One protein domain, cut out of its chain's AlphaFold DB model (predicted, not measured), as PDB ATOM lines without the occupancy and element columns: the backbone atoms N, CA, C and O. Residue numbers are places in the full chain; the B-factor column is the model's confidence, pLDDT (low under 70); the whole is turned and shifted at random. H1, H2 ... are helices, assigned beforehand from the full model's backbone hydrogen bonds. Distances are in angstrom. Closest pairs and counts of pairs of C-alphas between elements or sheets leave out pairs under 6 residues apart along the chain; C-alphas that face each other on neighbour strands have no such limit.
ATOM      1  N   GLY A  16     161.817 165.254 158.214       35.03
ATOM      2  CA  GLY A  16     161.025 165.222 159.451       35.03
ATOM      3  C   GLY A  16     160.166 163.962 159.608       35.03
ATOM      4  O   GLY A  16     160.016 163.466 160.721       35.03
ATOM      5  N   ALA A  17     159.652 163.415 158.500       44.19
ATOM      6  CA  ALA A  17     158.877 162.174 158.501       44.19
ATOM      7  C   ALA A  17     159.756 160.953 158.826       44.19
ATOM      8  O   ALA A  17     159.432 160.196 159.733       44.19
ATOM      9  N   HIS A  18     160.930 160.821 158.194       50.66
ATOM     10  CA  HIS A  18     161.844 159.703 158.470       50.66
ATOM     11  C   HIS A  18     162.422 159.703 159.895       50.66
ATOM     12  O   HIS A  18     162.624 158.633 160.462       50.66
ATOM     13  N   ALA A  19     162.655 160.871 160.504       53.47
ATOM     14  CA  ALA A  19     163.122 160.952 161.891       53.47
ATOM     15  C   ALA A  19     162.020 160.611 162.916       53.47
ATOM     16  O   ALA A  19     162.301 159.991 163.943       53.47
ATOM     17  N   ALA A  20     160.769 160.999 162.641       55.19
ATOM     18  CA  ALA A  20     159.619 160.638 163.469       55.19
ATOM     19  C   ALA A  20     159.293 159.136 163.371       55.19
ATOM     20  O   ALA A  20     158.992 158.511 164.390       55.19
ATOM     21  N   ASP A  21     159.427 158.559 162.173       69.12
ATOM     22  CA  ASP A  21     159.249 157.127 161.924       69.12
ATOM     23  C   ASP A  21     160.340 156.294 162.620       69.12
ATOM     24  O   ASP A  21     160.023 155.300 163.272       69.12
ATOM     25  N   ASP A  22     161.609 156.721 162.588       79.38
ATOM     26  CA  ASP A  22     162.701 156.024 163.287       79.38
ATOM     27  C   ASP A  22     162.494 156.040 164.814       79.38
ATOM     28  O   ASP A  22     162.504 154.991 165.463       79.38
ATOM     29  N   ALA A  23     162.189 157.203 165.404       86.56
ATOM     30  CA  ALA A  23     161.920 157.317 166.842       86.56
ATOM     31  C   ALA A  23     160.740 156.436 167.304       86.56
ATOM     32  O   ALA A  23     160.788 155.844 168.391       86.56
ATOM     33  N   ALA A  24     159.697 156.312 166.477       90.69
ATOM     34  CA  ALA A  24     158.562 155.436 166.748       90.69
ATOM     35  C   ALA A  24     158.961 153.949 166.742       90.69
ATOM     36  O   ALA A  24     158.524 153.199 167.621       90.69
ATOM     37  N   LEU A  25     159.835 153.528 165.822       93.50
ATOM     38  CA  LEU A  25     160.332 152.150 165.744       93.50
ATOM     39  C   LEU A  25     161.224 151.780 166.935       93.50
ATOM     40  O   LEU A  25     161.033 150.715 167.527       93.50
ATOM     41  N   TRP A  26     162.129 152.666 167.363       93.62
ATOM     42  CA  TRP A  26     162.909 152.465 168.594       93.62
ATOM     43  C   TRP A  26     162.000 152.322 169.819       93.62
ATOM     44  O   TRP A  26     162.168 151.406 170.629       93.62
ATOM     45  N   GLN A  27     160.985 153.182 169.939       93.75
ATOM     46  CA  GLN A  27     160.027 153.120 171.042       93.75
ATOM     47  C   GLN A  27     159.193 151.830 171.024       93.75
ATOM     48  O   GLN A  27     158.933 151.249 172.089       93.75
ATOM     49  N   ALA A  28     158.783 151.368 169.840       93.12
ATOM     50  CA  ALA A  28     158.098 150.094 169.668       93.12
ATOM     51  C   ALA A  28     159.008 148.932 170.099       93.12
ATOM     52  O   ALA A  28     158.594 148.110 170.919       93.12
ATOM     53  N   ALA A  29     160.276 148.923 169.675       92.75
ATOM     54  CA  ALA A  29     161.250 147.903 170.059       92.75
ATOM     55  C   ALA A  29     161.405 147.790 171.586       92.75
ATOM     56  O   ALA A  29     161.209 146.709 172.136       92.75
ATOM     57  N   TYR A  30     161.618 148.898 172.306       92.19
ATOM     58  CA  TYR A  30     161.690 148.894 173.781       92.19
ATOM     59  C   TYR A  30     160.371 148.527 174.483       92.19
ATOM     60  O   TYR A  30     160.350 148.250 175.687       92.19
ATOM     61  N   THR A  31     159.250 148.549 173.764       93.00
ATOM     62  CA  THR A  31     157.919 148.242 174.302       93.00
ATOM     63  C   THR A  31     157.535 146.768 174.134       93.00
ATOM     64  O   THR A  31     156.629 146.312 174.831       93.00
ATOM     65  N   LEU A  32     158.271 145.986 173.332       90.44
ATOM     66  CA  LEU A  32     158.028 144.548 173.117       90.44
ATOM     67  C   LEU A  32     157.970 143.721 174.410       90.44
ATOM     68  O   LEU A  32     157.241 142.727 174.494       90.44
ATOM     69  N   ASP A  33     158.733 144.109 175.435       88.31
ATOM     70  CA  ASP A  33     158.761 143.398 176.717       88.31
ATOM     71  C   ASP A  33     157.846 143.989 177.798       88.31
ATOM     72  O   ASP A  33     157.808 143.497 178.923       88.31
ATOM     73  N   LYS A  34     157.057 145.018 177.462       86.56
ATOM     74  CA  LYS A  34     156.127 145.641 178.411       86.56
ATOM     75  C   LYS A  34     154.808 144.853 178.485       86.56
ATOM     76  O   LYS A  34     154.200 144.589 177.440       86.56
ATOM     77  N   PRO A  35     154.315 144.518 179.693       82.44
ATOM     78  CA  PRO A  35     153.039 143.823 179.869       82.44
ATOM     79  C   PRO A  35     151.884 144.542 179.159       82.44
ATOM     80  O   PRO A  35     151.729 145.755 179.294       82.44
ATOM     81  N   GLY A  36     151.094 143.799 178.378       84.69
ATOM     82  CA  GLY A  36     149.914 144.315 177.670       84.69
ATOM     83  C   GLY A  36     150.189 145.254 176.487       84.69
ATOM     84  O   GLY A  36     149.239 145.760 175.901       84.69
ATOM     85  N   LYS A  37     151.457 145.509 176.125       87.56
ATOM     86  CA  LYS A  37     151.828 146.401 175.004       87.56
ATOM     87  C   LYS A  37     152.641 145.722 173.896       87.56
ATOM     88  O   LYS A  37     152.912 146.350 172.877       87.56
ATOM     89  N   GLY A  38     153.017 144.456 174.088       87.25
ATOM     90  CA  GLY A  38     153.879 143.711 173.166       87.25
ATOM     91  C   GLY A  38     153.277 143.510 171.773       87.25
ATOM     92  O   GLY A  38     153.962 143.760 170.793       87.25
ATOM     93  N   GLU A  39     151.996 143.139 171.673       90.12
ATOM     94  CA  GLU A  39     151.346 142.849 170.381       90.12
ATOM     95  C   GLU A  39     151.261 144.083 169.472       90.12
ATOM     96  O   GLU A  39     151.602 144.019 168.294       90.12
ATOM     97  N   ALA A  40     150.868 145.236 170.026       90.44
ATOM     98  CA  ALA A  40     150.807 146.490 169.276       90.44
ATOM     99  C   ALA A  40     152.203 146.965 168.836       90.44
ATOM    100  O   ALA A  40     152.373 147.445 167.715       90.44
ATOM    101  N   ALA A  41     153.208 146.802 169.702       92.19
ATOM    102  CA  ALA A  41     154.597 147.099 169.374       92.19
ATOM    103  C   ALA A  41     155.127 146.188 168.255       92.19
ATOM    104  O   ALA A  41     155.734 146.676 167.305       92.19
ATOM    105  N   GLU A  42     154.854 144.886 168.330       94.00
ATOM    106  CA  GLU A  42     155.231 143.925 167.295       94.00
ATOM    107  C   GLU A  42     154.566 144.246 165.953       94.00
ATOM    108  O   GLU A  42     155.246 144.271 164.928       94.00
ATOM    109  N   ALA A  43     153.268 144.559 165.944       92.06
ATOM    110  CA  ALA A  43     152.556 144.950 164.730       92.06
ATOM    111  C   ALA A  43     153.168 146.204 164.080       92.06
ATOM    112  O   ALA A  43     153.378 146.226 162.867       92.06
ATOM    113  N   SER A  44     153.511 147.216 164.886       92.19
ATOM    114  CA  SER A  44     154.180 148.435 164.414       92.19
ATOM    115  C   SER A  44     155.559 148.138 163.811       92.19
ATOM    116  O   SER A  44     155.883 148.638 162.735       92.19
ATOM    117  N   LEU A  45     156.342 147.261 164.443       94.12
ATOM    118  CA  LEU A  45     157.650 146.844 163.931       94.12
ATOM    119  C   LEU A  45     157.527 146.037 162.631       94.12
ATOM    120  O   LEU A  45     158.289 146.268 161.696       94.12
ATOM    121  N   ARG A  46     156.535 145.146 162.512       93.88
ATOM    122  CA  ARG A  46     156.290 144.399 161.264       93.88
ATOM    123  C   ARG A  46     155.911 145.328 160.105       93.88
ATOM    124  O   ARG A  46     156.355 145.098 158.984       93.88
ATOM    125  N   GLN A  47     155.152 146.393 160.369       91.62
ATOM    126  CA  GLN A  47     154.809 147.408 159.362       91.62
ATOM    127  C   GLN A  47     156.020 148.249 158.923       91.62
ATOM    128  O   GLN A  47     156.082 148.658 157.767       91.62
ATOM    129  N   GLY A  48     156.997 148.472 159.811       90.00
ATOM    130  CA  GLY A  48     158.205 149.252 159.515       90.00
ATOM    131  C   GLY A  48     159.226 148.566 158.594       90.00
ATOM    132  O   GLY A  48     160.203 149.200 158.190       90.00
ATOM    133  N   GLY A  49     159.030 147.285 158.257       91.56
ATOM    134  CA  GLY A  49     159.815 146.562 157.252       91.56
ATOM    135  C   GLY A  49     161.333 146.642 157.466       91.56
ATOM    136  O   GLY A  49     161.850 146.300 158.527       91.56
ATOM    137  N   ALA A  50     162.060 147.098 156.445       93.12
ATOM    138  CA  ALA A  50     163.519 147.211 156.451       93.12
ATOM    139  C   ALA A  50     164.074 148.092 157.588       93.12
ATOM    140  O   ALA A  50     165.063 147.718 158.214       93.12
ATOM    141  N   ALA A  51     163.428 149.225 157.883       93.19
ATOM    142  CA  ALA A  51     163.878 150.138 158.935       93.19
ATOM    143  C   ALA A  51     163.701 149.519 160.329       93.19
ATOM    144  O   ALA A  51     164.595 149.590 161.169       93.19
ATOM    145  N   ALA A  52     162.574 148.837 160.556       94.31
ATOM    146  CA  ALA A  52     162.339 148.128 161.809       94.31
ATOM    147  C   ALA A  52     163.333 146.979 162.006       94.31
ATOM    148  O   ALA A  52     163.859 146.814 163.103       94.31
ATOM    149  N   TYR A  53     163.643 146.226 160.947       95.94
ATOM    150  CA  TYR A  53     164.668 145.185 160.992       95.94
ATOM    151  C   TYR A  53     166.025 145.736 161.455       95.94
ATOM    152  O   TYR A  53     166.627 145.171 162.367       95.94
ATOM    153  N   ASP A  54     166.464 146.874 160.908       94.44
ATOM    154  CA  ASP A  54     167.743 147.495 161.276       94.44
ATOM    155  C   ASP A  54     167.772 147.916 162.765       94.44
ATOM    156  O   ASP A  54     168.795 147.771 163.439       94.44
ATOM    157  N   VAL A  55     166.650 148.401 163.312       95.00
ATOM    158  CA  VAL A  55     166.506 148.704 164.752       95.00
ATOM    159  C   VAL A  55     166.576 147.426 165.596       95.00
ATOM    160  O   VAL A  55     167.288 147.375 166.605       95.00
ATOM    161  N   LEU A  56     165.868 146.373 165.177       95.88
ATOM    162  CA  LEU A  56     165.827 145.097 165.889       95.88
ATOM    163  C   LEU A  56     167.208 144.436 165.959       95.88
ATOM    164  O   LEU A  56     167.603 143.993 167.040       95.88
ATOM    165  N   THR A  57     167.964 144.391 164.855       94.38
ATOM    166  CA  THR A  57     169.293 143.755 164.852       94.38
ATOM    167  C   THR A  57     170.311 144.544 165.668       94.38
ATOM    168  O   THR A  57     171.140 143.929 166.338       94.38
ATOM    169  N   LYS A  58     170.242 145.882 165.689       92.88
ATOM    170  CA  LYS A  58     171.091 146.715 166.563       92.88
ATOM    171  C   LYS A  58     170.841 146.423 168.043       92.88
ATOM    172  O   LYS A  58     171.790 146.218 168.796       92.88
ATOM    173  N   LEU A  59     169.577 146.361 168.461       90.94
ATOM    174  CA  LEU A  59     169.230 146.103 169.862       90.94
ATOM    175  C   LEU A  59     169.490 144.652 170.286       90.94
ATOM    176  O   LEU A  59     169.915 144.416 171.416       90.94
ATOM    177  N   ALA A  60     169.272 143.679 169.399       89.50
ATOM    178  CA  ALA A  60     169.533 142.267 169.681       89.50
ATOM    179  C   ALA A  60     171.011 142.013 170.042       89.50
ATOM    180  O   ALA A  60     171.320 141.325 171.024       89.50
ATOM    181  N   ARG A  61     171.926 142.638 169.290       86.19
ATOM    182  CA  ARG A  61     173.382 142.470 169.418       86.19
ATOM    183  C   ARG A  61     173.988 143.029 170.704       86.19
ATOM    184  O   ARG A  61     175.095 142.636 171.053       86.19
ATOM    185  N   VAL A  62     173.264 143.855 171.465       82.19
ATOM    186  CA  VAL A  62     173.721 144.360 172.779       82.19
ATOM    187  C   VAL A  62     174.053 143.215 173.748       82.19
ATOM    188  O   VAL A  62     174.901 143.359 174.623       82.19
ATOM    189  N   SER A  63     173.415 142.053 173.580       72.94
ATOM    190  CA  SER A  63     173.685 140.854 174.383       72.94
ATOM    191  C   SER A  63     174.874 140.005 173.894       72.94
ATOM    192  O   SER A  63     175.183 138.986 174.515       72.94
ATOM    193  N   GLY A  64     175.534 140.422 172.810       80.69
ATOM    194  CA  GLY A  64     176.514 139.652 172.045       80.69
ATOM    195  C   GLY A  64     175.879 138.967 170.829       80.69
ATOM    196  O   GLY A  64     174.757 138.465 170.899       80.69
ATOM    197  N   GLU A  65     176.598 138.924 169.707       85.06
ATOM    198  CA  GLU A  65     176.082 138.429 168.420       85.06
ATOM    199  C   GLU A  65     175.707 136.940 168.452       85.06
ATOM    200  O   GLU A  65     174.589 136.573 168.095       85.06
ATOM    201  N   GLU A  66     176.587 136.074 168.961       81.31
ATOM    202  CA  GLU A  66     176.306 134.638 169.122       81.31
ATOM    203  C   GLU A  66     175.124 134.371 170.053       81.31
ATOM    204  O   GLU A  66     174.305 133.484 169.798       81.31
ATOM    205  N   ARG A  67     174.995 135.172 171.117       81.62
ATOM    206  CA  ARG A  67     173.872 135.071 172.047       81.62
ATOM    207  C   ARG A  67     172.568 135.489 171.375       81.62
ATOM    208  O   ARG A  67     171.569 134.788 171.531       81.62
ATOM    209  N   ALA A  68     172.581 136.564 170.591       88.25
ATOM    210  CA  ALA A  68     171.436 136.992 169.796       88.25
ATOM    211  C   ALA A  68     171.044 135.937 168.742       88.25
ATOM    212  O   ALA A  68     169.864 135.601 168.623       88.25
ATOM    213  N   LEU A  69     172.012 135.323 168.050       90.75
ATOM    214  CA  LEU A  69     171.765 134.212 167.119       90.75
ATOM    215  C   LEU A  69     171.180 132.986 167.836       90.75
ATOM    216  O   LEU A  69     170.221 132.389 167.346       90.75
ATOM    217  N   ALA A  70     171.689 132.632 169.019       87.75
ATOM    218  CA  ALA A  70     171.148 131.540 169.828       87.75
ATOM    219  C   ALA A  70     169.716 131.824 170.322       87.75
ATOM    220  O   ALA A  70     168.885 130.915 170.356       87.75
ATOM    221  N   MET A  71     169.405 133.078 170.668       89.00
ATOM    222  CA  MET A  71     168.054 133.511 171.042       89.00
ATOM    223  C   MET A  71     167.085 133.465 169.857       89.00
ATOM    224  O   MET A  71     165.973 132.950 170.001       89.00
ATOM    225  N   ALA A  72     167.514 133.948 168.686       92.12
ATOM    226  CA  ALA A  72     166.766 133.839 167.436       92.12
ATOM    227  C   ALA A  72     166.513 132.369 167.063       92.12
ATOM    228  O   ALA A  72     165.410 132.003 166.661       92.12
ATOM    229  N   ALA A  73     167.510 131.498 167.254       87.75
ATOM    230  CA  ALA A  73     167.405 130.077 166.945       87.75
ATOM    231  C   ALA A  73     166.323 129.354 167.772       87.75
ATOM    232  O   ALA A  73     165.797 128.331 167.322       87.75
ATOM    233  N   GLY A  74     165.954 129.885 168.943       83.38
ATOM    234  CA  GLY A  74     164.851 129.385 169.758       83.38
ATOM    235  C   GLY A  74     165.137 128.007 170.359       83.38
ATOM    236  O   GLY A  74     166.127 127.824 171.058       83.38
ATOM    237  N   GLN A  75     164.250 127.035 170.123       75.62
ATOM    238  CA  GLN A  75     164.327 125.673 170.684       75.62
ATOM    239  C   GLN A  75     165.114 124.678 169.805       75.62
ATOM    240  O   GLN A  75     165.192 123.499 170.138       75.62
ATOM    241  N   ARG A  76     165.740 125.120 168.702       78.62
ATOM    242  CA  ARG A  76     166.519 124.240 167.807       78.62
ATOM    243  C   ARG A  76     167.596 123.463 168.576       78.62
ATOM    244  O   ARG A  76     168.322 124.042 169.388       78.62
ATOM    245  N   MET A  77     167.734 122.162 168.320       67.44
ATOM    246  CA  MET A  77     168.590 121.261 169.111       67.44
ATOM    247  C   MET A  77     170.075 121.284 168.702       67.44
ATOM    248  O   MET A  77     170.727 120.246 168.671       67.44
ATOM    249  N   CYS A  78     170.638 122.443 168.353       78.75
ATOM    250  CA  CYS A  78     172.070 122.530 168.045       78.75
ATOM    251  C   CYS A  78     172.907 122.777 169.307       78.75
ATOM    252  O   CYS A  78     172.644 123.770 169.998       78.75
ATOM    253  N   PRO A  79     173.940 121.948 169.589       73.62
ATOM    254  CA  PRO A  79     174.816 122.125 170.749       73.62
ATOM    255  C   PRO A  79     175.435 123.520 170.843       73.62
ATOM    256  O   PRO A  79     175.493 124.084 171.932       73.62
ATOM    257  N   MET A  80     175.782 124.124 169.699       75.94
ATOM    258  CA  MET A  80     176.331 125.485 169.629       75.94
ATOM    259  C   MET A  80     175.407 126.560 170.225       75.94
ATOM    260  O   MET A  80     175.878 127.579 170.701       75.94
ATOM    261  N   PHE A  81     174.089 126.342 170.237       81.50
ATOM    262  CA  PHE A  81     173.139 127.280 170.839       81.50
ATOM    263  C   PHE A  81     172.826 126.936 172.301       81.50
ATOM    264  O   PHE A  81     172.214 127.745 172.997       81.50
ATOM    265  N   LEU A  82     173.149 125.726 172.775       71.31
ATOM    266  CA  LEU A  82     172.825 125.293 174.142       71.31
ATOM    267  C   LEU A  82     173.690 126.011 175.182       71.31
ATOM    268  O   LEU A  82     173.164 126.431 176.208       71.31
ATOM    269  N   THR A  83     174.976 126.220 174.903       67.00
ATOM    270  CA  THR A  83     175.912 126.938 175.787       67.00
ATOM    271  C   THR A  83     175.418 128.347 176.124       67.00
ATOM    272  O   THR A  83     175.345 128.716 177.296       67.00
ATOM    273  N   HIS A  84     174.960 129.099 175.121       67.06
ATOM    274  CA  HIS A  84     174.419 130.449 175.314       67.06
ATOM    275  C   HIS A  84     173.012 130.466 175.939       67.06
ATOM    276  O   HIS A  84     172.617 131.472 176.530       67.06
ATOM    277  N   ARG A  85     172.255 129.360 175.851       63.78
ATOM    278  CA  ARG A  85     170.923 129.220 176.471       63.78
ATOM    279  C   ARG A  85     170.995 128.776 177.934       63.78
ATOM    280  O   ARG A  85     170.220 129.275 178.743       63.78
ATOM    281  N   MET A  86     171.931 127.906 178.315       58.09
ATOM    282  CA  MET A  86     172.052 127.432 179.704       58.09
ATOM    283  C   MET A  86     172.436 128.549 180.686       58.09
ATOM    284  O   MET A  86     171.980 128.535 181.828       58.09
ATOM    285  N   GLY A  87     173.160 129.578 180.230       52.38
ATOM    286  CA  GLY A  87     173.411 130.794 181.016       52.38
ATOM    287  C   GLY A  87     172.157 131.626 181.340       52.38
ATOM    288  O   GLY A  87     172.217 132.499 182.201       52.38
ATOM    289  N   MET A  88     171.011 131.359 180.695       51.41
ATOM    290  CA  MET A  88     169.752 132.097 180.894       51.41
ATOM    291  C   MET A  88     168.920 131.575 182.073       51.41
ATOM    292  O   MET A  88     168.191 132.345 182.695       51.41
ATOM    293  N   HIS A  89     169.008 130.282 182.403       47.91
ATOM    294  CA  HIS A  89     168.172 129.693 183.460       47.91
ATOM    295  C   HIS A  89     168.622 130.062 184.878       47.91
ATOM    296  O   HIS A  89     167.815 129.996 185.802       47.91
ATOM    297  N   ALA A  90     169.864 130.518 185.053       43.34
ATOM    298  CA  ALA A  90     170.379 130.959 186.348       43.34
ATOM    299  C   ALA A  90     169.850 132.342 186.792       43.34
ATOM    300  O   ALA A  90     170.029 132.717 187.948       43.34
ATOM    301  N   LEU A  91     169.200 133.112 185.906       45.12
ATOM    302  CA  LEU A  91     168.812 134.506 186.161       45.12
ATOM    303  C   LEU A  91     167.370 134.773 185.704       45.12
ATOM    304  O   LEU A  91     167.121 135.499 184.744       45.12
ATOM    305  N   ALA A  92     166.397 134.217 186.429       48.25
ATOM    306  CA  ALA A  92     164.959 134.412 186.193       48.25
ATOM    307  C   ALA A  92     164.462 135.880 186.316       48.25
ATOM    308  O   ALA A  92     163.272 136.135 186.151       48.25
ATOM    309  N   SER A  93     165.352 136.842 186.594       51.78
ATOM    310  CA  SER A  93     165.069 138.273 186.767       51.78
ATOM    311  C   SER A  93     165.509 139.173 185.599       51.78
ATOM    312  O   SER A  93     165.314 140.386 185.676       51.78
ATOM    313  N   GLN A  94     166.100 138.637 184.523       63.34
ATOM    314  CA  GLN A  94     166.523 139.450 183.370       63.34
ATOM    315  C   GLN A  94     165.377 139.719 182.379       63.34
ATOM    316  O   GLN A  94     164.492 138.885 182.183       63.34
ATOM    317  N   SER A  95     165.406 140.893 181.734       71.38
ATOM    318  CA  SER A  95     164.457 141.250 180.670       71.38
ATOM    319  C   SER A  95     164.523 140.247 179.515       71.38
ATOM    320  O   SER A  95     165.607 139.852 179.080       71.38
ATOM    321  N   ARG A  96     163.357 139.878 178.975       83.38
ATOM    322  CA  ARG A  96     163.220 139.018 177.787       83.38
ATOM    323  C   ARG A  96     163.316 139.810 176.485       83.38
ATOM    324  O   ARG A  96     163.122 139.254 175.406       83.38
ATOM    325  N   LEU A  97     163.606 141.108 176.571       87.38
ATOM    326  CA  LEU A  97     163.672 141.998 175.425       87.38
ATOM    327  C   LEU A  97     164.681 141.519 174.360       87.38
ATOM    328  O   LEU A  97     164.252 141.388 173.215       87.38
ATOM    329  N   PRO A  98     165.946 141.160 174.677       86.69
ATOM    330  CA  PRO A  98     166.887 140.661 173.664       86.69
ATOM    331  C   PRO A  98     166.379 139.419 172.921       86.69
ATOM    332  O   PRO A  98     166.558 139.298 171.708       86.69
ATOM    333  N   GLU A  99     165.681 138.525 173.627       88.44
ATOM    334  CA  GLU A  99     165.089 137.324 173.039       88.44
ATOM    335  C   GLU A  99     163.950 137.676 172.073       88.44
ATOM    336  O   GLU A  99     163.928 137.186 170.944       88.44
ATOM    337  N   LYS A 100     163.029 138.555 172.491       91.88
ATOM    338  CA  LYS A 100     161.909 139.014 171.652       91.88
ATOM    339  C   LYS A 100     162.390 139.742 170.399       91.88
ATOM    340  O   LYS A 100     161.880 139.470 169.316       91.88
ATOM    341  N   LEU A 101     163.391 140.612 170.535       94.50
ATOM    342  CA  LEU A 101     164.002 141.335 169.417       94.50
ATOM    343  C   LEU A 101     164.625 140.370 168.402       94.50
ATOM    344  O   LEU A 101     164.340 140.460 167.210       94.50
ATOM    345  N   SER A 102     165.434 139.420 168.884       94.19
ATOM    346  CA  SER A 102     166.142 138.453 168.035       94.19
ATOM    347  C   SER A 102     165.174 137.539 167.278       94.19
ATOM    348  O   SER A 102     165.361 137.292 166.086       94.19
ATOM    349  N   LYS A 103     164.114 137.064 167.947       94.44
ATOM    350  CA  LYS A 103     163.070 136.242 167.317       94.44
ATOM    351  C   LYS A 103     162.270 137.024 166.281       94.44
ATOM    352  O   LYS A 103     162.093 136.532 165.174       94.44
ATOM    353  N   LEU A 104     161.853 138.250 166.602       96.12
ATOM    354  CA  LEU A 104     161.101 139.079 165.663       96.12
ATOM    355  C   LEU A 104     161.931 139.422 164.417       96.12
ATOM    356  O   LEU A 104     161.422 139.327 163.303       96.12
ATOM    357  N   ALA A 105     163.217 139.748 164.585       96.81
ATOM    358  CA  ALA A 105     164.125 139.985 163.463       96.81
ATOM    359  C   ALA A 105     164.250 138.747 162.558       96.81
ATOM    360  O   ALA A 105     164.191 138.874 161.334       96.81
ATOM    361  N   LEU A 106     164.380 137.551 163.145       96.94
ATOM    362  CA  LEU A 106     164.414 136.298 162.390       96.94
ATOM    363  C   LEU A 106     163.097 136.055 161.641       96.94
ATOM    364  O   LEU A 106     163.123 135.754 160.448       96.94
ATOM    365  N   ASP A 107     161.957 136.218 162.312       96.50
ATOM    366  CA  ASP A 107     160.630 136.016 161.724       96.50
ATOM    367  C   ASP A 107     160.399 136.927 160.515       96.50
ATOM    368  O   ASP A 107     159.851 136.486 159.505       96.50
ATOM    369  N   MET A 108     160.850 138.183 160.582       96.81
ATOM    370  CA  MET A 108     160.767 139.115 159.453       96.81
ATOM    371  C   MET A 108     161.560 138.618 158.233       96.81
ATOM    372  O   MET A 108     161.077 138.731 157.106       96.81
ATOM    373  N   LEU A 109     162.736 138.009 158.431       97.25
ATOM    374  CA  LEU A 109     163.526 137.414 157.342       97.25
ATOM    375  C   LEU A 109     162.921 136.117 156.796       97.25
ATOM    376  O   LEU A 109     163.080 135.802 155.616       97.25
ATOM    377  N   VAL A 110     162.245 135.335 157.636       95.88
ATOM    378  CA  VAL A 110     161.518 134.142 157.177       95.88
ATOM    379  C   VAL A 110     160.346 134.564 156.283       95.88
ATOM    380  O   VAL A 110     160.150 133.976 155.220       95.88
ATOM    381  N   GLN A 111     159.625 135.619 156.674       95.31
ATOM    382  CA  GLN A 111     158.418 136.099 155.994       95.31
ATOM    383  C   GLN A 111     158.687 136.929 154.727       95.31
ATOM    384  O   GLN A 111     157.865 136.887 153.815       95.31
ATOM    385  N   SER A 112     159.810 137.655 154.632       95.38
ATOM    386  CA  SER A 112     160.146 138.485 153.459       95.38
ATOM    387  C   SER A 112     161.403 137.983 152.729       95.38
ATOM    388  O   SER A 112     162.521 138.139 153.236       95.38
ATOM    389  N   PRO A 113     161.257 137.416 151.512       94.38
ATOM    390  CA  PRO A 113     162.387 137.060 150.652       94.38
ATOM    391  C   PRO A 113     163.300 138.251 150.326       94.38
ATOM    392  O   PRO A 113     164.520 138.090 150.297       94.38
ATOM    393  N   GLU A 114     162.731 139.440 150.122       94.75
ATOM    394  CA  GLU A 114     163.463 140.667 149.791       94.75
ATOM    395  C   GLU A 114     164.346 141.106 150.962       94.75
ATOM    396  O   GLU A 114     165.533 141.389 150.782       94.75
ATOM    397  N   LEU A 115     163.790 141.106 152.179       95.62
ATOM    398  CA  LEU A 115     164.534 141.456 153.386       95.62
ATOM    399  C   LEU A 115     165.629 140.425 153.681       95.62
ATOM    400  O   LEU A 115     166.748 140.801 154.033       95.62
ATOM    401  N   ARG A 116     165.347 139.134 153.468       96.06
ATOM    402  CA  ARG A 116     166.348 138.064 153.595       96.06
ATOM    403  C   ARG A 116     167.492 138.223 152.606       96.06
ATOM    404  O   ARG A 116     168.645 138.046 152.993       96.06
ATOM    405  N   GLN A 117     167.198 138.574 151.357       95.25
ATOM    406  CA  GLN A 117     168.230 138.828 150.356       95.25
ATOM    407  C   GLN A 117     169.067 140.063 150.719       95.25
ATOM    408  O   GLN A 117     170.291 139.993 150.635       95.25
ATOM    409  N   ARG A 118     168.432 141.148 151.194       96.38
ATOM    410  CA  ARG A 118     169.126 142.347 151.701       96.38
ATOM    411  C   ARG A 118     170.084 141.994 152.838       96.38
ATOM    412  O   ARG A 118     171.250 142.376 152.776       96.38
ATOM    413  N   ALA A 119     169.614 141.243 153.834       96.50
ATOM    414  CA  ALA A 119     170.423 140.812 154.971       96.50
ATOM    415  C   ALA A 119     171.579 139.891 154.542       96.50
ATOM    416  O   ALA A 119     172.708 140.076 154.987       96.50
ATOM    417  N   ALA A 120     171.342 138.967 153.603       95.25
ATOM    418  CA  ALA A 120     172.372 138.074 153.063       95.25
ATOM    419  C   ALA A 120     173.502 138.802 152.307       95.25
ATOM    420  O   ALA A 120     174.589 138.243 152.170       95.25
ATOM    421  N   SER A 121     173.256 140.023 151.824       94.06
ATOM    422  CA  SER A 121     174.248 140.899 151.186       94.06
ATOM    423  C   SER A 121     174.674 142.091 152.054       94.06
ATOM    424  O   SER A 121     175.328 143.001 151.546       94.06
ATOM    425  N   SER A 122     174.273 142.133 153.328       95.06
ATOM    426  CA  SER A 122     174.617 143.229 154.242       95.06
ATOM    427  C   SER A 122     176.129 143.293 154.461       95.06
ATOM    428  O   SER A 122     176.795 142.257 154.462       95.06
ATOM    429  N   ALA A 123     176.671 144.492 154.689       91.88
ATOM    430  CA  ALA A 123     178.050 144.656 155.153       91.88
ATOM    431  C   ALA A 123     178.232 144.082 156.570       91.88
ATOM    432  O   ALA A 123     179.301 143.573 156.902       91.88
ATOM    433  N   GLU A 124     177.159 144.072 157.364       92.50
ATOM    434  CA  GLU A 124     177.135 143.569 158.733       92.50
ATOM    435  C   GLU A 124     177.138 142.028 158.759       92.50
ATOM    436  O   GLU A 124     176.188 141.402 158.273       92.50
ATOM    437  N   PRO A 125     178.162 141.380 159.343       91.94
ATOM    438  CA  PRO A 125     178.266 139.917 159.342       91.94
ATOM    439  C   PRO A 125     177.146 139.243 160.146       91.94
ATOM    440  O   PRO A 125     176.645 138.186 159.759       91.94
ATOM    441  N   PHE A 126     176.667 139.897 161.206       93.38
ATOM    442  CA  PHE A 126     175.507 139.444 161.974       93.38
ATOM    443  C   PHE A 126     174.235 139.305 161.127       93.38
ATOM    444  O   PHE A 126     173.524 138.306 161.248       93.38
ATOM    445  N   ASP A 127     173.948 140.265 160.243       96.25
ATOM    446  CA  ASP A 127     172.761 140.207 159.380       96.25
ATOM    447  C   ASP A 127     172.868 139.031 158.396       96.25
ATOM    448  O   ASP A 127     171.890 138.310 158.172       96.25
ATOM    449  N   ARG A 128     174.074 138.776 157.864       96.69
ATOM    450  CA  ARG A 128     174.350 137.618 156.996       96.69
ATOM    451  C   ARG A 128     174.177 136.294 157.750       96.69
ATOM    452  O   ARG A 128     173.573 135.363 157.209       96.69
ATOM    453  N   ALA A 129     174.619 136.223 159.008       95.44
ATOM    454  CA  ALA A 129     174.402 135.072 159.888       95.44
ATOM    455  C   ALA A 129     172.908 134.829 160.162       95.44
ATOM    456  O   ALA A 129     172.420 133.700 160.056       95.44
ATOM    457  N   LEU A 130     172.154 135.895 160.451       96.31
ATOM    458  CA  LEU A 130     170.714 135.819 160.697       96.31
ATOM    459  C   LEU A 130     169.943 135.418 159.427       96.31
ATOM    460  O   LEU A 130     168.988 134.647 159.507       96.31
ATOM    461  N   ALA A 131     170.389 135.859 158.247       97.19
ATOM    462  CA  ALA A 131     169.841 135.430 156.960       97.19
ATOM    463  C   ALA A 131     170.106 133.941 156.668       97.19
ATOM    464  O   ALA A 131     169.219 133.252 156.150       97.19
ATOM    465  N   LEU A 132     171.288 133.419 157.024       96.56
ATOM    466  CA  LEU A 132     171.580 131.981 156.950       96.56
ATOM    467  C   LEU A 132     170.658 131.187 157.886       96.56
ATOM    468  O   LEU A 132     170.054 130.205 157.453       96.56
ATOM    469  N   LEU A 133     170.489 131.651 159.128       95.56
ATOM    470  CA  LEU A 133     169.577 131.043 160.100       95.56
ATOM    471  C   LEU A 133     168.119 131.057 159.611       95.56
ATOM    472  O   LEU A 133     167.423 130.052 159.727       95.56
ATOM    473  N   ALA A 134     167.657 132.166 159.024       96.06
ATOM    474  CA  ALA A 134     166.308 132.281 158.463       96.06
ATOM    475  C   ALA A 134     166.083 131.315 157.291       96.06
ATOM    476  O   ALA A 134     164.999 130.752 157.146       96.06
ATOM    477  N   SER A 135     167.117 131.092 156.473       94.62
ATOM    478  CA  SER A 135     167.050 130.216 155.295       94.62
ATOM    479  C   SER A 135     166.799 128.748 155.653       94.62
ATOM    480  O   SER A 135     166.322 127.994 154.815       94.62
ATOM    481  N   GLU A 136     167.074 128.331 156.890       91.88
ATOM    482  CA  GLU A 136     166.796 126.973 157.364       91.88
ATOM    483  C   GLU A 136     165.298 126.688 157.539       91.88
ATOM    484  O   GLU A 136     164.876 125.546 157.335       91.88
ATOM    485  N   ALA A 137     164.504 127.719 157.846       88.75
ATOM    486  CA  ALA A 137     163.050 127.639 157.997       88.75
ATOM    487  C   ALA A 137     162.283 127.812 156.671       88.75
ATOM    488  O   ALA A 137     161.058 127.703 156.654       88.75
ATOM    489  N   VAL A 138     162.983 128.084 155.565       88.88
ATOM    490  CA  VAL A 138     162.378 128.330 154.250       88.88
ATOM    491  C   VAL A 138     162.726 127.184 153.298       88.88
ATOM    492  O   VAL A 138     163.911 126.870 153.153       88.88
ATOM    493  N   PRO A 139     161.731 126.564 152.632       81.38
ATOM    494  CA  PRO A 139     161.983 125.513 151.650       81.38
ATOM    495  C   PRO A 139     162.999 125.959 150.593       81.38
ATOM    496  O   PRO A 139     162.920 127.077 150.086       81.38
ATOM    497  N   ASP A 140     163.976 125.099 150.311       85.38
ATOM    498  CA  ASP A 140     164.998 125.255 149.264       85.38
ATOM    499  C   ASP A 140     165.920 126.492 149.353       85.38
ATOM    500  O   ASP A 140     166.827 126.647 148.535       85.38
ATOM    501  N   ALA A 141     165.776 127.354 150.365       89.38
ATOM    502  CA  ALA A 141     166.596 128.561 150.509       89.38
ATOM    503  C   ALA A 141     167.998 128.282 151.079       89.38
ATOM    504  O   ALA A 141     168.954 129.005 150.782       89.38
ATOM    505  N   LEU A 142     168.129 127.242 151.910       91.62
ATOM    506  CA  LEU A 142     169.357 126.951 152.649       91.62
ATOM    507  C   LEU A 142     170.563 126.608 151.749       91.62
ATOM    508  O   LEU A 142     171.617 127.195 151.991       91.62
ATOM    509  N   PRO A 143     170.468 125.760 150.701       92.69
ATOM    510  CA  PRO A 143     171.619 125.445 149.847       92.69
ATOM    511  C   PRO A 143     172.298 126.688 149.254       92.69
ATOM    512  O   PRO A 143     173.508 126.855 149.394       92.69
ATOM    513  N   GLY A 144     171.521 127.620 148.690       91.69
ATOM    514  CA  GLY A 144     172.067 128.866 148.139       91.69
ATOM    515  C   GLY A 144     172.658 129.797 149.205       91.69
ATOM    516  O   GLY A 144     173.602 130.536 148.930       91.69
ATOM    517  N   ALA A 145     172.140 129.764 150.437       93.56
ATOM    518  CA  ALA A 145     172.727 130.501 151.554       93.56
ATOM    519  C   ALA A 145     174.076 129.907 151.995       93.56
ATOM    520  O   ALA A 145     175.017 130.663 152.225       93.56
ATOM    521  N   VAL A 146     174.201 128.575 152.039       94.19
ATOM    522  CA  VAL A 146     175.465 127.884 152.357       94.19
ATOM    523  C   VAL A 146     176.519 128.126 151.278       94.19
ATOM    524  O   VAL A 146     177.670 128.407 151.604       94.19
ATOM    525  N   GLU A 147     176.137 128.098 150.001       93.25
ATOM    526  CA  GLU A 147     177.059 128.389 148.898       93.25
ATOM    527  C   GLU A 147     177.671 129.797 149.012       93.25
ATOM    528  O   GLU A 147     178.875 129.975 148.808       93.25
ATOM    529  N   ARG A 148     176.876 130.798 149.421       92.56
ATOM    530  CA  ARG A 148     177.382 132.155 149.693       92.56
ATOM    531  C   ARG A 148     178.402 132.183 150.828       92.56
ATOM    532  O   ARG A 148     179.406 132.880 150.701       92.56
ATOM    533  N   MET A 149     178.199 131.395 151.888       94.19
ATOM    534  CA  MET A 149     179.163 131.295 152.994       94.19
ATOM    535  C   MET A 149     180.516 130.739 152.541       94.19
ATOM    536  O   MET A 149     181.550 131.111 153.089       94.19
ATOM    537  N   GLY A 150     180.549 129.940 151.469       88.00
ATOM    538  CA  GLY A 150     181.800 129.509 150.841       88.00
ATOM    539  C   GLY A 150     182.696 130.673 150.391       88.00
ATOM    540  O   GLY A 150     183.916 130.526 150.379       88.00
ATOM    541  N   LYS A 151     182.118 131.849 150.096       90.62
ATOM    542  CA  LYS A 151     182.815 133.080 149.669       90.62
ATOM    543  C   LYS A 151     182.868 134.170 150.748       90.62
ATOM    544  O   LYS A 151     183.359 135.260 150.478       90.62
ATOM    545  N   GLU A 152     182.370 133.890 151.950       93.19
ATOM    546  CA  GLU A 152     182.298 134.851 153.057       93.19
ATOM    547  C   GLU A 152     183.690 135.333 153.468       93.19
ATOM    548  O   GLU A 152     184.571 134.504 153.614       93.19
ATOM    549  N   GLN A 153     183.931 136.626 153.654       88.44
ATOM    550  CA  GLN A 153     185.271 137.119 154.002       88.44
ATOM    551  C   GLN A 153     185.538 137.072 155.505       88.44
ATOM    552  O   GLN A 153     186.685 136.893 155.904       88.44
ATOM    553  N   GLU A 154     184.488 137.158 156.315       87.31
ATOM    554  CA  GLU A 154     184.584 137.162 157.769       87.31
ATOM    555  C   GLU A 154     184.876 135.758 158.308       87.31
ATOM    556  O   GLU A 154     184.015 134.871 158.210       87.31
ATOM    557  N   PRO A 155     186.060 135.521 158.911       84.19
ATOM    558  CA  PRO A 155     186.453 134.195 159.379       84.19
ATOM    559  C   PRO A 155     185.436 133.584 160.334       84.19
ATOM    560  O   PRO A 155     185.118 132.395 160.254       84.19
ATOM    561  N   TRP A 156     184.874 134.409 161.212       82.81
ATOM    562  CA  TRP A 156     183.942 133.926 162.206       82.81
ATOM    563  C   TRP A 156     182.638 133.421 161.644       82.81
ATOM    564  O   TRP A 156     182.119 132.412 162.116       82.81
ATOM    565  N   LEU A 157     182.131 134.087 160.614       89.62
ATOM    566  CA  LEU A 157     180.888 133.694 159.993       89.62
ATOM    567  C   LEU A 157     181.081 132.388 159.219       89.62
ATOM    568  O   LEU A 157     180.201 131.533 159.255       89.62
ATOM    569  N   VAL A 158     182.257 132.165 158.622       91.06
ATOM    570  CA  VAL A 158     182.619 130.867 158.027       91.06
ATOM    571  C   VAL A 158     182.618 129.762 159.090       91.06
ATOM    572  O   VAL A 158     181.985 128.717 158.900       91.06
ATOM    573  N   LEU A 159     183.285 129.990 160.227       87.00
ATOM    574  CA  LEU A 159     183.364 129.029 161.335       87.00
ATOM    575  C   LEU A 159     181.977 128.724 161.920       87.00
ATOM    576  O   LEU A 159     181.606 127.556 162.069       87.00
ATOM    577  N   TRP A 160     181.191 129.765 162.193       88.75
ATOM    578  CA  TRP A 160     179.831 129.660 162.709       88.75
ATOM    579  C   TRP A 160     178.900 128.945 161.722       88.75
ATOM    580  O   TRP A 160     178.208 128.002 162.108       88.75
ATOM    581  N   ALA A 161     178.931 129.321 160.437       92.69
ATOM    582  CA  ALA A 161     178.129 128.695 159.386       92.69
ATOM    583  C   ALA A 161     178.459 127.207 159.237       92.69
ATOM    584  O   ALA A 161     177.554 126.394 159.080       92.69
ATOM    585  N   THR A 162     179.735 126.829 159.351       91.38
ATOM    586  CA  THR A 162     180.171 125.424 159.292       91.38
ATOM    587  C   THR A 162     179.540 124.606 160.415       91.38
ATOM    588  O   THR A 162     178.971 123.541 160.167       91.38
ATOM    589  N   HIS A 163     179.581 125.120 161.649       88.62
ATOM    590  CA  HIS A 163     178.945 124.476 162.799       88.62
ATOM    591  C   HIS A 163     177.425 124.395 162.656       88.62
ATOM    592  O   HIS A 163     176.838 123.343 162.917       88.62
ATOM    593  N   PHE A 164     176.792 125.483 162.216       91.00
ATOM    594  CA  PHE A 164     175.349 125.542 162.023       91.00
ATOM    595  C   PHE A 164     174.880 124.540 160.963       91.00
ATOM    596  O   PHE A 164     174.009 123.716 161.234       91.00
ATOM    597  N   VAL A 165     175.499 124.550 159.780       91.31
ATOM    598  CA  VAL A 165     175.147 123.644 158.678       91.31
ATOM    599  C   VAL A 165     175.433 122.195 159.061       91.31
ATOM    600  O   VAL A 165     174.578 121.341 158.838       91.31
ATOM    601  N   GLY A 166     176.574 121.919 159.701       89.50
ATOM    602  CA  GLY A 166     176.894 120.586 160.216       89.50
ATOM    603  C   GLY A 166     175.876 120.080 161.243       89.50
ATOM    604  O   GLY A 166     175.541 118.899 161.252       89.50
ATOM    605  N   CYS A 167     175.325 120.964 162.075       89.19
ATOM    606  CA  CYS A 167     174.233 120.605 162.971       89.19
ATOM    607  C   CYS A 167     172.935 120.280 162.208       89.19
ATOM    608  O   CYS A 167     172.286 119.271 162.489       89.19
ATOM    609  N   VAL A 168     172.555 121.110 161.230       88.81
ATOM    610  CA  VAL A 168     171.333 120.907 160.433       88.81
ATOM    611  C   VAL A 168     171.389 119.583 159.668       88.81
ATOM    612  O   VAL A 168     170.407 118.844 159.671       88.81
ATOM    613  N   THR A 169     172.531 119.229 159.068       88.62
ATOM    614  CA  THR A 169     172.681 117.948 158.350       88.62
ATOM    615  C   THR A 169     172.606 116.731 159.270       88.62
ATOM    616  O   THR A 169     172.132 115.678 158.847       88.62
ATOM    617  N   GLN A 170     173.027 116.860 160.531       86.12
ATOM    618  CA  GLN A 170     172.880 115.798 161.530       86.12
ATOM    619  C   GLN A 170     171.425 115.606 161.975       86.12
ATOM    620  O   GLN A 170     171.021 114.480 162.271       86.12
ATOM    621  N   GLN A 171     170.639 116.685 162.026       84.75
ATOM    622  CA  GLN A 171     169.247 116.654 162.487       84.75
ATOM    623  C   GLN A 171     168.247 116.291 161.388       84.75
ATOM    624  O   GLN A 171     167.249 115.629 161.671       84.75
ATOM    625  N   ASP A 172     168.506 116.705 160.149       83.31
ATOM    626  CA  ASP A 172     167.589 116.544 159.024       83.31
ATOM    627  C   ASP A 172     168.253 115.756 157.886       83.31
ATOM    628  O   ASP A 172     169.005 116.286 157.060       83.31
ATOM    629  N   ARG A 173     167.931 114.458 157.822       79.31
ATOM    630  CA  ARG A 173     168.446 113.548 156.788       79.31
ATOM    631  C   ARG A 173     168.019 113.940 155.371       79.31
ATOM    632  O   ARG A 173     168.750 113.621 154.436       79.31
ATOM    633  N   ALA A 174     166.877 114.611 155.198       80.56
ATOM    634  CA  ALA A 174     166.419 115.050 153.881       80.56
ATOM    635  C   ALA A 174     167.277 116.218 153.371       80.56
ATOM    636  O   ALA A 174     167.699 116.216 152.215       80.56
ATOM    637  N   LYS A 175     167.629 117.163 154.253       81.00
ATOM    638  CA  LYS A 175     168.549 118.268 153.926       81.00
ATOM    639  C   LYS A 175     170.005 117.807 153.779       81.00
ATOM    640  O   LYS A 175     170.759 118.416 153.019       81.00
ATOM    641  N   ALA A 176     170.409 116.728 154.453       82.75
ATOM    642  CA  ALA A 176     171.782 116.219 154.417       82.75
ATOM    643  C   ALA A 176     172.278 115.885 152.998       82.75
ATOM    644  O   ALA A 176     173.412 116.221 152.658       82.75
ATOM    645  N   ALA A 177     171.438 115.278 152.153       80.19
ATOM    646  CA  ALA A 177     171.826 114.896 150.791       80.19
ATOM    647  C   ALA A 177     172.255 116.107 149.942       80.19
ATOM    648  O   ALA A 177     173.270 116.048 149.251       80.19
ATOM    649  N   THR A 178     171.525 117.221 150.053       83.56
ATOM    650  CA  THR A 178     171.796 118.460 149.308       83.56
ATOM    651  C   THR A 178     172.928 119.275 149.935       83.56
ATOM    652  O   THR A 178     173.729 119.881 149.227       83.56
ATOM    653  N   LEU A 179     173.023 119.296 151.266       87.69
ATOM    654  CA  LEU A 179     173.974 120.151 151.979       87.69
ATOM    655  C   LEU A 179     175.360 119.527 152.153       87.69
ATOM    656  O   LEU A 179     176.326 120.274 152.239       87.69
ATOM    657  N   ASN A 180     175.504 118.197 152.173       86.31
ATOM    658  CA  ASN A 180     176.809 117.553 152.387       86.31
ATOM    659  C   ASN A 180     177.845 117.942 151.319       86.31
ATOM    660  O   ASN A 180     179.016 118.147 151.644       86.31
ATOM    661  N   ALA A 181     177.415 118.097 150.062       87.00
ATOM    662  CA  ALA A 181     178.283 118.548 148.974       87.00
ATOM    663  C   ALA A 181     178.784 119.991 149.177       87.00
ATOM    664  O   ALA A 181     179.920 120.300 148.825       87.00
ATOM    665  N   LEU A 182     177.964 120.854 149.786       90.25
ATOM    666  CA  LEU A 182     178.293 122.253 150.086       90.25
ATOM    667  C   LEU A 182     179.049 122.407 151.416       90.25
ATOM    668  O   LEU A 182     179.850 123.325 151.577       90.25
ATOM    669  N   LEU A 183     178.825 121.494 152.362       88.62
ATOM    670  CA  LEU A 183     179.469 121.503 153.671       88.62
ATOM    671  C   LEU A 183     180.956 121.166 153.574       88.62
ATOM    672  O   LEU A 183     181.743 121.738 154.321       88.62
ATOM    673  N   LYS A 184     181.359 120.272 152.663       89.44
ATOM    674  CA  LYS A 184     182.770 119.901 152.487       89.44
ATOM    675  C   LYS A 184     183.684 121.111 152.204       89.44
ATOM    676  O   LYS A 184     184.575 121.341 153.019       89.44
ATOM    677  N   PRO A 185     183.473 121.916 151.142       89.75
ATOM    678  CA  PRO A 185     184.339 123.065 150.863       89.75
ATOM    679  C   PRO A 185     184.269 124.138 151.957       89.75
ATOM    680  O   PRO A 185     185.278 124.760 152.282       89.75
ATOM    681  N   LEU A 186     183.096 124.333 152.573       90.81
ATOM    682  CA  LEU A 186     182.952 125.241 153.711       90.81
ATOM    683  C   LEU A 186     183.781 124.765 154.920       90.81
ATOM    684  O   LEU A 186     184.461 125.569 155.553       90.81
ATOM    685  N   SER A 187     183.783 123.457 155.192       87.44
ATOM    686  CA  SER A 187     184.543 122.842 156.287       87.44
ATOM    687  C   SER A 187     186.049 122.876 156.041       87.44
ATOM    688  O   SER A 187     186.799 123.164 156.966       87.44
ATOM    689  N   GLU A 188     186.505 122.625 154.811       89.12
ATOM    690  CA  GLU A 188     187.923 122.742 154.436       89.12
ATOM    691  C   GLU A 188     188.430 124.172 154.654       89.12
ATOM    692  O   GLU A 188     189.503 124.387 155.218       89.12
ATOM    693  N   ARG A 189     187.617 125.167 154.289       87.81
ATOM    694  CA  ARG A 189     187.933 126.573 154.531       87.81
ATOM    695  C   ARG A 189     187.928 126.930 156.016       87.81
ATOM    696  O   ARG A 189     188.832 127.620 156.480       87.81
ATOM    697  N   ALA A 190     186.930 126.465 156.761       85.50
ATOM    698  CA  ALA A 190     186.880 126.630 158.209       85.50
ATOM    699  C   ALA A 190     188.099 125.998 158.893       85.50
ATOM    700  O   ALA A 190     188.641 126.591 159.821       85.50
ATOM    701  N   GLN A 191     188.558 124.838 158.417       82.56
ATOM    702  CA  GLN A 191     189.769 124.201 158.919       82.56
ATOM    703  C   GLN A 191     191.006 125.053 158.627       82.56
ATOM    704  O   GLN A 191     191.751 125.338 159.553       82.56
ATOM    705  N   ALA A 192     191.168 125.557 157.400       82.62
ATOM    706  CA  ALA A 192     192.276 126.452 157.064       82.62
ATOM    707  C   ALA A 192     192.300 127.715 157.949       82.62
ATOM    708  O   ALA A 192     193.364 128.143 158.385       82.62
ATOM    709  N   LEU A 193     191.130 128.283 158.267       80.75
ATOM    710  CA  LEU A 193     191.021 129.410 159.199       80.75
ATOM    711  C   LEU A 193     191.426 129.022 160.630       80.75
ATOM    712  O   LEU A 193     192.138 129.782 161.283       80.75
ATOM    713  N   ARG A 194     191.032 127.839 161.115       73.00
ATOM    714  CA  ARG A 194     191.465 127.339 162.433       73.00
ATOM    715  C   ARG A 194     192.958 127.074 162.487       73.00
ATOM    716  O   ARG A 194     193.585 127.408 163.481       73.00
ATOM    717  N   ASP A 195     193.526 126.521 161.421       68.69
ATOM    718  CA  ASP A 195     194.954 126.216 161.348       68.69
ATOM    719  C   ASP A 195     195.796 127.502 161.394       68.69
ATOM    720  O   ASP A 195     196.890 127.500 161.953       68.69
ATOM    721  N   THR A 196     195.262 128.630 160.901       68.81
ATOM    722  CA  THR A 196     195.875 129.962 161.078       68.81
ATOM    723  C   THR A 196     195.676 130.576 162.469       68.81
ATOM    724  O   THR A 196     196.299 131.584 162.787       68.81
ATOM    725  N   GLN A 197     194.823 129.981 163.304       76.62
ATOM    726  CA  GLN A 197     194.486 130.423 164.659       76.62
ATOM    727  C   GLN A 197     195.102 129.499 165.723       76.62
ATOM    728  O   GLN A 197     194.509 129.279 166.776       76.62
TER     729      GLN A 197
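AT A GLANCE: This is residues 16 to 197 of the 463 residues of an uncharacterized protein of Myxococcus fulvus (strain ATCC BAA-855 / HW-1) (UniProt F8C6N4). Helices are stacked in succession along the longest axis: the H1 and H2 hairpin at one end, then H3 with H6, then H8 in the middle between H4 and H7, and H9, H10 and H11 at the far end. H5 packs on H4 at one side, and residues 88 to 94, of which 88 and 89 belong to H5, stick out. The printed part has 182 residues with eleven named helices, H1 to H11 in chain order, and no named strand; the class is all helix, with packing part aligned, part crossed. It is compact, with a radius of gyration of the C-alphas of 17.0 A and spans of 48 by 39 by 33 A.

IN THESE COORDINATES: H1, residues 16 to 31, is 22.8 A long and begins at C-alpha 16 (161.025, 165.222, 159.451). H2 is residues 38 to 47; H3, residues 49 to 63, is 22.8 A long. H4 is residues 65 to 73 and H5 residues 79 to 89. H6, residues 97 to 111, is 21.0 A long. H7 is residues 113 to 120, H8 residues 125 to 135 and H9 residues 141 to 149. H10, residues 155 to 171, is 24.8 A long. H11, residues 173 to 195, is 29.7 A long, has a kink of 64 degrees near residue 180, and ends at C-alpha 195 (194.954, 126.216, 161.348).

HOW THE PARTS SIT: H1 and H2 form a helical hairpin, closest at the C-alphas of Ala 28 and Ala 41, 4.6 A. H3 touches H6, closest at the C-alphas of Ala 60 and Pro 98, 5.0 A, opposite ways at 38 degrees, only just a steep tilt. The hub is H8, touching five helices. Its closest C-alphas to H4 are Phe 126 and Glu 65, 6.6 A, at a shallow tilt of 15 degrees; to H7, Arg 128 and Ala 120, 4.4 A. H4 and H5 are about perpendicular at 88 degrees and touch, closest at the C-alphas of Ala 70 and Phe 81, 4.8 A. H9 touches H11, closest at the C-alphas of Pro 143 and Leu 179, 6.2 A. H10 and H11 form a hairpin, closest at the C-alphas of Thr 169 and Ala 176, 4.4 A. H1 and H11 are apart. Every O i to N i+4 pair is within hydrogen-bond range in H1, H2, H4, H6, H7, H8, H9 and H10; H3 has 9 of 11, H11 13 of 19, and H5 2 of 7, beside 4 of 8 O i to N i+3 pairs.

THE WHOLE: The two C-alphas farthest apart, Gly 16 and Arg 173, are 52.3 A apart. The printed part has no cut and no long link. Mean pLDDT of the printed part is 85.4; residues 16 to 21, 77, 83 to 94 and 195 to 196 are under 70.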